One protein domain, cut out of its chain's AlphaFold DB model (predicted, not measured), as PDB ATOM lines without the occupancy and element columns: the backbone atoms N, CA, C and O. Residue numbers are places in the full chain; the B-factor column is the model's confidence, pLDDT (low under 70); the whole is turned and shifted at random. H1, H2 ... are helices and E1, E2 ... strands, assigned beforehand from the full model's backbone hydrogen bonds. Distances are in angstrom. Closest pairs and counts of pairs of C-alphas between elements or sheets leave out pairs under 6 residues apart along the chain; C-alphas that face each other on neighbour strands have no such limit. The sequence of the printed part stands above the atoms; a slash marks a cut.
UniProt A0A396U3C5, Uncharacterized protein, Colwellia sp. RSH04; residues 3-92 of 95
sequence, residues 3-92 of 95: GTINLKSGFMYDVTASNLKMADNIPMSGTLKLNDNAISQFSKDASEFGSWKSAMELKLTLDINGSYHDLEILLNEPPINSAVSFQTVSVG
ATOM      1  N   GLY A   3     174.496 176.975 156.435       95.62
ATOM      2  CA  GLY A   3     175.846 177.292 156.848       95.62
ATOM      3  C   GLY A   3     176.766 177.487 155.668       95.62
ATOM      4  O   GLY A   3     176.367 177.338 154.514       95.62
ATOM      5  N   THR A   4     178.017 177.762 155.989       97.50
ATOM      6  CA  THR A   4     179.072 177.984 155.012       97.50
ATOM      7  C   THR A   4     180.290 177.181 155.431       97.50
ATOM      8  O   THR A   4     180.704 177.228 156.589       97.50
ATOM      9  N   ILE A   5     180.865 176.436 154.490       97.25
ATOM     10  CA  ILE A   5     182.179 175.820 154.665       97.25
ATOM     11  C   ILE A   5     183.250 176.722 154.068       97.25
ATOM     12  O   ILE A   5     183.049 177.303 153.002       97.25
ATOM     13  N   ASN A   6     184.394 176.804 154.736       96.94
ATOM     14  CA  ASN A   6     185.612 177.412 154.227       96.94
ATOM     15  C   ASN A   6     186.678 176.321 154.118       96.94
ATOM     16  O   ASN A   6     187.137 175.777 155.129       96.94
ATOM     17  N   LEU A   7     187.007 175.973 152.876       95.12
ATOM     18  CA  LEU A   7     187.993 174.953 152.553       95.12
ATOM     19  C   LEU A   7     189.401 175.448 152.882       95.12
ATOM     20  O   LEU A   7     189.675 176.644 152.922       95.12
ATOM     21  N   LYS A   8     190.347 174.523 153.043       90.31
ATOM     22  CA  LYS A   8     191.752 174.866 153.307       90.31
ATOM     23  C   LYS A   8     192.398 175.703 152.193       90.31
ATOM     24  O   LYS A   8     193.299 176.493 152.460       90.31
ATOM     25  N   SER A   9     191.920 175.546 150.963       92.56
ATOM     26  CA  SER A   9     192.276 176.357 149.793       92.56
ATOM     27  C   SER A   9     191.736 177.798 149.845       92.56
ATOM     28  O   SER A   9     192.103 178.616 149.005       92.56
ATOM     29  N   GLY A  10     190.888 178.132 150.826       94.12
ATOM     30  CA  GLY A  10     190.281 179.451 151.021       94.12
ATOM     31  C   GLY A  10     188.959 179.658 150.279       94.12
ATOM     32  O   GLY A  10     188.357 180.726 150.391       94.12
ATOM     33  N   PHE A  11     188.490 178.663 149.520       96.44
ATOM     34  CA  PHE A  11     187.190 178.728 148.856       96.44
ATOM     35  C   PHE A  11     186.044 178.538 149.849       96.44
ATOM     36  O   PHE A  11     186.097 177.681 150.732       96.44
ATOM     37  N   MET A  12     184.980 179.315 149.657       97.62
ATOM     38  CA  MET A  12     183.794 179.295 150.507       97.62
ATOM     39  C   MET A  12     182.577 178.789 149.737       97.62
ATOM     40  O   MET A  12     182.359 179.184 148.590       97.62
ATOM     41  N   TYR A  13     181.776 177.939 150.379       97.12
ATOM     42  CA  TYR A  13     180.564 177.375 149.786       97.12
ATOM     43  C   TYR A  13     179.422 177.310 150.788       97.12
ATOM     44  O   TYR A  13     179.609 176.875 151.925       97.12
ATOM     45  N   ASP A  14     178.227 177.663 150.329       96.69
ATOM     46  CA  ASP A  14     177.005 177.446 151.093       96.69
ATOM     47  C   ASP A  14     176.665 175.958 151.162       96.69
ATOM     48  O   ASP A  14     176.751 175.218 150.175       96.69
ATOM     49  N   VAL A  15     176.244 175.533 152.348       96.69
ATOM     50  CA  VAL A  15     175.876 174.155 152.659       96.69
ATOM     51  C   VAL A  15     174.589 174.114 153.467       96.69
ATOM     52  O   VAL A  15     174.195 175.065 154.146       96.69
ATOM     53  N   THR A  16     173.930 172.961 153.435       96.75
ATOM     54  CA  THR A  16     172.839 172.666 154.365       96.75
ATOM     55  C   THR A  16     173.265 171.553 155.304       96.75
ATOM     56  O   THR A  16     173.587 170.455 154.860       96.75
ATOM     57  N   ALA A  17     173.219 171.808 156.604       96.44
ATOM     58  CA  ALA A  17     173.451 170.808 157.630       96.44
ATOM     59  C   ALA A  17     172.135 170.177 158.113       96.44
ATOM     60  O   ALA A  17     171.109 170.854 158.277       96.44
ATOM     61  N   SER A  18     172.173 168.868 158.348       96.81
ATOM     62  CA  SER A  18     171.056 168.042 158.818       96.81
ATOM     63  C   SER A  18     171.554 166.941 159.762       96.81
ATOM     64  O   SER A  18     172.761 166.733 159.882       96.81
ATOM     65  N   ASN A  19     170.632 166.253 160.449       96.44
ATOM     66  CA  ASN A  19     170.940 165.159 161.383       96.44
ATOM     67  C   ASN A  19     171.982 165.531 162.456       96.44
ATOM     68  O   ASN A  19     172.847 164.726 162.799       96.44
ATOM     69  N   LEU A  20     171.917 166.769 162.954       95.69
ATOM     70  CA  LEU A  20     172.898 167.286 163.899       95.69
ATOM     71  C   LEU A  20     172.751 166.622 165.265       95.69
ATOM     72  O   LEU A  20     171.650 166.532 165.811       95.69
ATOM     73  N   LYS A  21     173.880 166.204 165.835       96.50
ATOM     74  CA  LYS A  21     173.981 165.796 167.237       96.50
ATOM     75  C   LYS A  21     174.646 166.922 168.014       96.50
ATOM     76  O   LYS A  21     175.789 167.277 167.728       96.50
ATOM     77  N   MET A  22     173.909 167.471 168.972       93.88
ATOM     78  CA  MET A  22     174.316 168.629 169.762       93.88
ATOM     79  C   MET A  22     174.845 168.188 171.132       93.88
ATOM     80  O   MET A  22     174.293 167.262 171.728       93.88
ATOM     81  N   ALA A  23     175.854 168.882 171.646       93.50
ATOM     82  CA  ALA A  23     176.263 168.848 173.050       93.50
ATOM     83  C   ALA A  23     176.414 170.297 173.525       93.50
ATOM     84  O   ALA A  23     177.062 171.081 172.845       93.50
ATOM     85  N   ASP A  24     175.759 170.673 174.624       88.81
ATOM     86  CA  ASP A  24     175.800 172.042 175.168       88.81
ATOM     87  C   ASP A  24     175.496 173.145 174.130       88.81
ATOM     88  O   ASP A  24     176.143 174.185 174.084       88.81
ATOM     89  N   ASN A  25     174.492 172.912 173.274       87.12
ATOM     90  CA  ASN A  25     174.117 173.771 172.135       87.12
ATOM     91  C   ASN A  25     175.188 173.925 171.040       87.12
ATOM     92  O   ASN A  25     175.038 174.758 170.150       87.12
ATOM     93  N   ILE A  26     176.221 173.090 171.044       90.38
ATOM     94  CA  ILE A  26     177.262 173.056 170.020       90.38
ATOM     95  C   ILE A  26     177.037 171.832 169.121       90.38
ATOM     96  O   ILE A  26     176.880 170.715 169.629       90.38
ATOM     97  N   PRO A  27     177.022 171.991 167.787       93.38
ATOM     98  CA  PRO A  27     176.980 170.859 166.870       93.38
ATOM     99  C   PRO A  27     178.281 170.068 166.948       93.38
ATOM    100  O   PRO A  27     179.345 170.591 166.630       93.38
ATOM    101  N   MET A  28     178.198 168.797 167.340       95.56
ATOM    102  CA  MET A  28     179.363 167.908 167.446       95.56
ATOM    103  C   MET A  28     179.518 166.992 166.232       95.56
ATOM    104  O   MET A  28     180.608 166.508 165.947       95.56
ATOM    105  N   SER A  29     178.424 166.706 165.529       97.38
ATOM    106  CA  SER A  29     178.431 165.943 164.276       97.38
ATOM    107  C   SER A  29     177.138 166.164 163.504       97.38
ATOM    108  O   SER A  29     176.143 166.628 164.068       97.38
ATOM    109  N   GLY A  30     177.136 165.787 162.230       97.31
ATOM    110  CA  GLY A  30     175.944 165.791 161.390       97.31
ATOM    111  C   GLY A  30     176.257 165.420 159.950       97.31
ATOM    112  O   GLY A  30     177.310 164.862 159.648       97.31
ATOM    113  N   THR A  31     175.333 165.754 159.056       97.94
ATOM    114  CA  THR A  31     175.478 165.554 157.614       97.94
ATOM    115  C   THR A  31     175.415 166.898 156.905       97.94
ATOM    116  O   THR A  31     174.430 167.628 157.050       97.94
ATOM    117  N   LEU A  32     176.445 167.209 156.119       97.62
ATOM    118  CA  LEU A  32     176.464 168.347 155.209       97.62
ATOM    119  C   LEU A  32     175.946 167.926 153.842       97.62
ATOM    120  O   LEU A  32     176.364 166.904 153.300       97.62
ATOM    121  N   LYS A  33     175.070 168.749 153.274       97.69
ATOM    122  CA  LYS A  33     174.701 168.704 151.868       97.69
ATOM    123  C   LYS A  33     175.579 169.679 151.092       97.69
ATOM    124  O   LYS A  33     175.530 170.881 151.350       97.69
ATOM    125  N   LEU A  34     176.354 169.144 150.159       96.31
ATOM    126  CA  LEU A  34     177.279 169.877 149.303       96.31
ATOM    127  C   LEU A  34     176.675 170.071 147.910       96.31
ATOM    128  O   LEU A  34     175.897 169.239 147.440       96.31
ATOM    129  N   ASN A  35     177.049 171.167 147.253       94.69
ATOM    130  CA  ASN A  35     176.765 171.379 145.836       94.69
ATOM    131  C   ASN A  35     177.922 170.863 144.958       94.69
ATOM    132  O   ASN A  35     179.023 170.598 145.446       94.69
ATOM    133  N   ASP A  36     177.677 170.761 143.651       95.62
ATOM    134  CA  ASP A  36     178.650 170.220 142.694       95.62
ATOM    135  C   ASP A  36     179.953 171.034 142.641       95.62
ATOM    136  O   ASP A  36     181.033 170.473 142.453       95.62
ATOM    137  N   ASN A  37     179.874 172.349 142.871       96.25
ATOM    138  CA  ASN A  37     181.049 173.219 142.909       96.25
ATOM    139  C   ASN A  37     181.958 172.884 144.100       96.25
ATOM    140  O   ASN A  37     183.169 172.769 143.923       96.25
ATOM    141  N   ALA A  38     181.382 172.679 145.288       95.94
ATOM    142  CA  ALA A  38     182.120 172.275 146.479       95.94
ATOM    143  C   ALA A  38     182.764 170.893 146.285       95.94
ATOM    144  O   ALA A  38     183.951 170.730 146.552       95.94
ATOM    145  N   ILE A  39     182.017 169.917 145.751       95.75
ATOM    146  CA  ILE A  39     182.517 168.558 145.455       95.75
ATOM    147  C   ILE A  39     183.691 168.602 144.466       95.75
ATOM    148  O   ILE A  39     184.729 167.961 144.671       95.75
ATOM    149  N   SER A  40     183.550 169.389 143.394       96.00
ATOM    150  CA  SER A  40     184.616 169.579 142.409       96.00
ATOM    151  C   SER A  40     185.852 170.211 143.047       96.00
ATOM    152  O   SER A  40     186.968 169.762 142.781       96.00
ATOM    153  N   GLN A  41     185.670 171.200 143.926       96.56
ATOM    154  CA  GLN A  41     186.782 171.857 144.602       96.56
ATOM    155  C   GLN A  41     187.503 170.921 145.573       96.56
ATOM    156  O   GLN A  41     188.724 170.844 145.519       96.56
ATOM    157  N   PHE A  42     186.785 170.125 146.368       95.56
ATOM    158  CA  PHE A  42     187.412 169.107 147.217       95.56
ATOM    159  C   PHE A  42     188.271 168.120 146.422       95.56
ATOM    160  O   PHE A  42     189.347 167.733 146.875       95.56
ATOM    161  N   SER A  43     187.817 167.724 145.231       94.38
ATOM    162  CA  SER A  43     188.577 166.821 144.361       94.38
ATOM    163  C   SER A  43     189.871 167.468 143.850       94.38
ATOM    164  O   SER A  43     190.903 166.801 143.774       94.38
ATOM    165  N   LYS A  44     189.837 168.772 143.538       95.44
ATOM    166  CA  LYS A  44     191.032 169.548 143.167       95.44
ATOM    167  C   LYS A  44     191.987 169.681 144.351       95.44
ATOM    168  O   LYS A  44     193.150 169.313 144.221       95.44
ATOM    169  N   ASP A  45     191.477 170.089 145.510       94.75
ATOM    170  CA  ASP A  45     192.255 170.256 146.741       94.75
ATOM    171  C   ASP A  45     192.940 168.945 147.158       94.75
ATOM    172  O   ASP A  45     194.120 168.933 147.500       94.75
ATOM    173  N   ALA A  46     192.236 167.811 147.082       93.38
ATOM    174  CA  ALA A  46     192.812 166.502 147.383       93.38
ATOM    175  C   ALA A  46     193.966 166.137 146.431       93.38
ATOM    176  O   ALA A  46     194.941 165.520 146.864       93.38
ATOM    177  N   SER A  47     193.870 166.529 145.155       93.38
ATOM    178  CA  SER A  47     194.941 166.348 144.170       93.38
ATOM    179  C   SER A  47     196.128 167.277 144.437       93.38
ATOM    180  O   SER A  47     197.271 166.834 144.352       93.38
ATOM    181  N   GLU A  48     195.880 168.545 144.765       93.38
ATOM    182  CA  GLU A  48     196.923 169.547 145.028       93.38
ATOM    183  C   GLU A  48     197.676 169.275 146.335       93.38
ATOM    184  O   GLU A  48     198.901 169.374 146.388       93.38
ATOM    185  N   PHE A  49     196.963 168.868 147.386       91.25
ATOM    186  CA  PHE A  49     197.554 168.521 148.682       91.25
ATOM    187  C   PHE A  49     198.070 167.079 148.751       91.25
ATOM    188  O   PHE A  49     198.602 166.664 149.784       91.25
ATOM    189  N   GLY A  50     197.886 166.292 147.688       87.88
ATOM    190  CA  GLY A  50     198.334 164.903 147.588       87.88
ATOM    191  C   GLY A  50     197.588 163.908 148.485       87.88
ATOM    192  O   GLY A  50     197.977 162.742 148.549       87.88
ATOM    193  N   SER A  51     196.535 164.328 149.197       89.69
ATOM    194  CA  SER A  51     195.664 163.420 149.950       89.69
ATOM    195  C   SER A  51     194.310 164.043 150.300       89.69
ATOM    196  O   SER A  51     194.214 165.225 150.624       89.69
ATOM    197  N   TRP A  52     193.272 163.203 150.357       91.94
ATOM    198  CA  TRP A  52     191.949 163.580 150.872       91.94
ATOM    199  C   TRP A  52     191.989 164.042 152.325       91.94
ATOM    200  O   TRP A  52     191.288 164.977 152.694       91.94
ATOM    201  N   LYS A  53     192.831 163.412 153.152       89.38
ATOM    202  CA  LYS A  53     192.930 163.728 154.581       89.38
ATOM    203  C   LYS A  53     193.240 165.209 154.810       89.38
ATOM    204  O   LYS A  53     192.650 165.810 155.696       89.38
ATOM    205  N   SER A  54     194.101 165.793 153.978       87.62
ATOM    206  CA  SER A  54     194.455 167.214 154.052       87.62
ATOM    207  C   SER A  54     193.335 168.164 153.617       87.62
ATOM    208  O   SER A  54     193.349 169.316 154.040       87.62
ATOM    209  N   ALA A  55     192.413 167.712 152.762       92.62
ATOM    210  CA  ALA A  55     191.321 168.520 152.216       92.62
ATOM    211  C   ALA A  55     190.024 168.429 153.046       92.62
ATOM    212  O   ALA A  55     189.173 169.304 152.951       92.62
ATOM    213  N   MET A  56     189.862 167.373 153.850       94.81
ATOM    214  CA  MET A  56     188.643 167.105 154.630       94.81
ATOM    215  C   MET A  56     188.573 167.847 155.971       94.81
ATOM    216  O   MET A  56     187.528 167.809 156.618       94.81
ATOM    217  N   GLU A  57     189.659 168.493 156.393       94.25
ATOM    218  CA  GLU A  57     189.692 169.374 157.561       94.25
ATOM    219  C   GLU A  57     189.396 170.812 157.120       94.25
ATOM    220  O   GLU A  57     190.094 171.364 156.264       94.25
ATOM    221  N   LEU A  58     188.327 171.398 157.659       95.25
ATOM    222  CA  LEU A  58     187.795 172.677 157.190       95.25
ATOM    223  C   LEU A  58     187.033 173.422 158.288       95.25
ATOM    224  O   LEU A  58     186.673 172.844 159.314       95.25
ATOM    225  N   LYS A  59     186.747 174.705 158.049       96.62
ATOM    226  CA  LYS A  59     185.898 175.504 158.942       96.62
ATOM    227  C   LYS A  59     184.453 175.486 158.469       96.62
ATOM    228  O   LYS A  59     184.195 175.624 157.276       96.62
ATOM    229  N   LEU A  60     183.522 175.345 159.398       97.00
ATOM    230  CA  LEU A  60     182.086 175.363 159.173       97.00
ATOM    231  C   LEU A  60     181.457 176.419 160.074       97.00
ATOM    232  O   LEU A  60     181.548 176.320 161.292       97.00
ATOM    233  N   THR A  61     180.754 177.367 159.470       96.44
ATOM    234  CA  THR A  61     179.882 178.300 160.184       96.44
ATOM    235  C   THR A  61     178.437 177.848 160.001       96.44
ATOM    236  O   THR A  61     177.982 177.702 158.866       96.44
ATOM    237  N   LEU A  62     177.706 177.607 161.091       95.19
ATOM    238  CA  LEU A  62     176.281 177.244 161.063       95.19
ATOM    239  C   LEU A  62     175.418 178.339 161.684       95.19
ATOM    240  O   LEU A  62     175.732 178.812 162.771       95.19
ATOM    241  N   ASP A  63     174.295 178.658 161.038       93.50
ATOM    242  CA  ASP A  63     173.198 179.413 161.648       93.50
ATOM    243  C   ASP A  63     172.202 178.438 162.290       93.50
ATOM    244  O   ASP A  63     171.543 177.632 161.614       93.50
ATOM    245  N   ILE A  64     172.114 178.510 163.618       89.38
ATOM    246  CA  ILE A  64     171.210 177.718 164.442       89.38
ATOM    247  C   ILE A  64     170.326 178.676 165.229       89.38
ATOM    248  O   ILE A  64     170.732 179.244 166.239       89.38
ATOM    249  N   ASN A  65     169.082 178.825 164.771       86.50
ATOM    250  CA  ASN A  65     168.071 179.682 165.396       86.50
ATOM    251  C   ASN A  65     168.522 181.150 165.565       86.50
ATOM    252  O   ASN A  65     168.146 181.791 166.545       86.50
ATOM    253  N   GLY A  66     169.312 181.686 164.625       85.56
ATOM    254  CA  GLY A  66     169.825 183.058 164.666       85.56
ATOM    255  C   GLY A  66     171.163 183.215 165.395       85.56
ATOM    256  O   GLY A  66     171.676 184.333 165.465       85.56
ATOM    257  N   SER A  67     171.733 182.125 165.916       88.19
ATOM    258  CA  SER A  67     173.079 182.094 166.495       88.19
ATOM    259  C   SER A  67     174.066 181.467 165.518       88.19
ATOM    260  O   SER A  67     173.822 180.380 164.991       88.19
ATOM    261  N   TYR A  68     175.202 182.134 165.316       90.94
ATOM    262  CA  TYR A  68     176.289 181.625 164.485       90.94
ATOM    263  C   TYR A  68     177.254 180.783 165.320       90.94
ATOM    264  O   TYR A  68     177.694 181.204 166.390       90.94
ATOM    265  N   HIS A  69     177.585 179.597 164.816       91.69
ATOM    266  CA  HIS A  69     178.549 178.683 165.417       91.69
ATOM    267  C   HIS A  69     179.695 178.438 164.448       91.69
ATOM    268  O   HIS A  69     179.476 177.827 163.402       91.69
ATOM    269  N   ASP A  70     180.900 178.860 164.823       94.88
ATOM    270  CA  ASP A  70     182.120 178.565 164.080       94.88
ATOM    271  C   ASP A  70     182.753 177.277 164.606       94.88
ATOM    272  O   ASP A  70     183.056 177.137 165.792       94.88
ATOM    273  N   LEU A  71     182.941 176.314 163.714       95.25
ATOM    274  CA  LEU A  71     183.396 174.966 164.024       95.25
ATOM    275  C   LEU A  71     184.581 174.624 163.129       95.25
ATOM    276  O   LEU A  71     184.547 174.867 161.925       95.25
ATOM    277  N   GLU A  72     185.605 173.996 163.687       96.38
ATOM    278  CA  GLU A  72     186.542 173.215 162.885       96.38
ATOM    279  C   GLU A  72     185.994 171.800 162.804       96.38
ATOM    280  O   GLU A  72     185.687 171.182 163.827       96.38
ATOM    281  N   ILE A  73     185.836 171.286 161.590       96.56
ATOM    282  CA  ILE A  73     185.266 169.963 161.356       96.56
ATOM    283  C   ILE A  73     186.212 169.105 160.526       96.56
ATOM    284  O   ILE A  73     187.023 169.597 159.741       96.56
ATOM    285  N   LEU A  74     186.028 167.798 160.657       96.94
ATOM    286  CA  LEU A  74     186.613 166.789 159.798       96.94
ATOM    287  C   LEU A  74     185.486 166.019 159.111       96.94
ATOM    288  O   LEU A  74     184.573 165.514 159.774       96.94
ATOM    289  N   LEU A  75     185.548 165.913 157.788       97.12
ATOM    290  CA  LEU A  75     184.664 165.024 157.039       97.12
ATOM    291  C   LEU A  75     185.074 163.565 157.268       97.12
ATOM    292  O   LEU A  75     186.258 163.227 157.264       97.12
ATOM    293  N   ASN A  76     184.088 162.694 157.468       95.94
ATOM    294  CA  ASN A  76     184.322 161.288 157.812       95.94
ATOM    295  C   ASN A  76     184.700 160.432 156.594       95.94
ATOM    296  O   ASN A  76     185.228 159.332 156.749       95.94
ATOM    297  N   GLU A  77     184.417 160.926 155.393       94.88
ATOM    298  CA  GLU A  77     184.656 160.257 154.120       94.88
ATOM    299  C   GLU A  77     184.909 161.295 153.014       94.88
ATOM    300  O   GLU A  77     184.487 162.450 153.158       94.88
ATOM    301  N   PRO A  78     185.575 160.911 151.909       94.88
ATOM    302  CA  PRO A  78     185.760 161.792 150.763       94.88
ATOM    303  C   PRO A  78     184.421 162.369 150.266       94.88
ATOM    304  O   PRO A  78     183.526 161.595 149.914       94.88
ATOM    305  N   PRO A  79     184.265 163.704 150.192       92.44
ATOM    306  CA  PRO A  79     183.035 164.360 149.740       92.44
ATOM    307  C   PRO A  79     182.864 164.291 148.214       92.44
ATOM    308  O   PRO A  79     182.842 165.305 147.525       92.44
ATOM    309  N   ILE A  80     182.746 163.078 147.675       91.38
ATOM    310  CA  ILE A  80     182.462 162.816 146.252       91.38
ATOM    311  C   ILE A  80     180.958 162.757 145.951       91.38
ATOM    312  O   ILE A  80     180.556 162.702 144.793       91.38
ATOM    313  N   ASN A  81     180.133 162.770 147.000       89.75
ATOM    314  CA  ASN A  81     178.679 162.741 146.933       89.75
ATOM    315  C   ASN A  81     178.090 164.050 147.474       89.75
ATOM    316  O   ASN A  81     178.724 164.776 148.238       89.75
ATOM    317  N   SER A  82     176.821 164.309 147.152       91.19
ATOM    318  CA  SER A  82     176.091 165.492 147.628       91.19
ATOM    319  C   SER A  82     175.839 165.513 149.133       91.19
ATOM    320  O   SER A  82     175.359 166.520 149.637       91.19
ATOM    321  N   ALA A  83     176.081 164.414 149.847       96.06
ATOM    322  CA  ALA A  83     175.916 164.320 151.289       96.06
ATOM    323  C   ALA A  83     177.157 163.677 151.908       96.06
ATOM    324  O   ALA A  83     177.608 162.635 151.435       96.06
ATOM    325  N   VAL A  84     177.682 164.293 152.965       97.12
ATOM    326  CA  VAL A  84     178.872 163.817 153.676       97.12
ATOM    327  C   VAL A  84     178.703 164.019 155.174       97.12
ATOM    328  O   VAL A  84     178.187 165.043 155.628       97.12
ATOM    329  N   SER A  85     179.110 163.026 155.956       97.69
ATOM    330  CA  SER A  85     179.079 163.128 157.415       97.69
ATOM    331  C   SER A  85     180.304 163.873 157.937       97.69
ATOM    332  O   SER A  85     181.399 163.719 157.399       97.69
ATOM    333  N   PHE A  86     180.132 164.639 159.010       97.44
ATOM    334  CA  PHE A  86     181.221 165.359 159.664       97.44
ATOM    335  C   PHE A  86     181.239 165.136 161.175       97.44
ATOM    336  O   PHE A  86     180.225 164.778 161.786       97.44
ATOM    337  N   GLN A  87     182.394 165.416 161.765       97.75
ATOM    338  CA  GLN A  87     182.609 165.531 163.203       97.75
ATOM    339  C   GLN A  87     183.314 166.849 163.518       97.75
ATOM    340  O   GLN A  87     184.196 167.277 162.775       97.75
ATOM    341  N   THR A  88     182.925 167.484 164.614       96.81
ATOM    342  CA  THR A  88     183.568 168.696 165.120       96.81
ATOM    343  C   THR A  88     184.865 168.319 165.825       96.81
ATOM    344  O   THR A  88     184.874 167.477 166.722       96.81
ATOM    345  N   VAL A  89     185.960 168.937 165.395       95.25
ATOM    346  CA  VAL A  89     187.312 168.767 165.936       95.25
ATOM    347  C   VAL A  89     187.573 169.806 167.018       95.25
ATOM    348  O   VAL A  89     188.112 169.486 168.076       95.25
ATOM    349  N   SER A  90     187.162 171.046 166.767       92.75
ATOM    350  CA  SER A  90     187.273 172.141 167.718       92.75
ATOM    351  C   SER A  90     186.141 173.144 167.502       92.75
ATOM    352  O   SER A  90     185.497 173.178 166.449       92.75
ATOM    353  N   VAL A  91     185.868 173.940 168.528       86.56
ATOM    354  CA  VAL A  91     184.897 175.029 168.457       86.56
ATOM    355  C   VAL A  91     185.702 176.308 168.333       86.56
ATOM    356  O   VAL A  91     186.534 176.601 169.195       86.56
ATOM    357  N   GLY A  92     185.479 177.043 167.248       70.12
ATOM    358  CA  GLY A  92     186.081 178.348 167.068       70.12
ATOM    359  C   GLY A  92     185.572 179.284 168.154       70.12
ATOM    360  O   GLY A  92     184.369 179.375 168.400       70.12
TER     361      GLY A  92
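What this domain is: This is residues 3 to 92 of the 95 residues of an uncharacterized protein of Colwellia sp. RSH04 (UniProt A0A396U3C5). Six strands form a small closed barrel, with helix H1 lying across one end of it and the short helix H2 beside H1 at that same end. Strands E2, E3, E5 and E6 bend as they run round the wall, and the hairpin of E4 and E5 reaches to the other end. The printed part has 90 residues, with elements in the order E1, E2, E3, H1, H2, E4, E5, E6; the class is mixed, helices and strands, and the neighbour strands are antiparallel. The whole is compact, with a radius of gyration of the C-alphas of 12.2 A, and elongated, spanning 37 by 22 by 20 A.

How they stand to each other: Round the closed barrel run E1 (residues 3 to 6), E2 (12 to 23), E3 (26 to 33), E6 (83 to 91), E5 (67 to 75), E4 (57 to 64) and back to E1. E1, E2 and E3 form a meander, each strand the antiparallel neighbour of the one before, and E4, E5 and E6 form another. In the hairpin of E1 and E2, N 5 and O 13 are 2.9 A apart; in that of E2 and E3, N 18 and O 31 are 2.9 A apart. Between the neighbour strands E3 and E6, N 32 and O 84 are within hydrogen-bond range at 2.8 A. Also within hydrogen-bond range are N 74 and O 87 in the hairpin of E5 and E6, at 2.8 A, N 60 and O 71 in the hairpin of E4 and E5, at 2.8 A, and N 6 and O 59 between the neighbour strands E4 and E1, at 2.8 A. E2 is staggered, pairing with E1 over residues 12 to 15 and with E3 over 16 to 23, and it bends by 84 degrees at residue 19. H1 (residues 36 to 48) is on the barrel and outside it, at a height over the sheet of 10.2 A, with C-alphas 13 and 38 the closest to E2 at 6.3 A. It lies over none of the strands, but only just: 2 of its C-alphas fall on E2. H2 (residues 52 to 55) is on the barrel too, and H1 touches it with residues 42 to 46 alone, the closest C-alphas being those of Ala 46 and Trp 52, 4.6 A apart. In H1 every O i to N i+4 pair is within hydrogen-bond range; H2 is too short for such a pair.

Where its parts are: E1 begins at C-alpha 3 (175.846, 177.292, 156.848) and is 10.1 A long. E2 measures 26.0 A, E3 18.8 A, H1 18.4 A, H2 5.2 A, E4 21.4 A and E5 22.7 A. H1 begins at C-alpha 36 (178.650, 170.220, 142.694). E6, 22.1 A long, ends at C-alpha 91 (184.897, 175.029, 168.457).

The domain as a whole: The C-alphas farthest apart are those of Gly 50 and Asn 65, at 38.1 A. The printed part has no cut and no long link; E5 to E6 is short, the others tight. The mean pLDDT of the printed part is 94.0, and no printed residue is under 70.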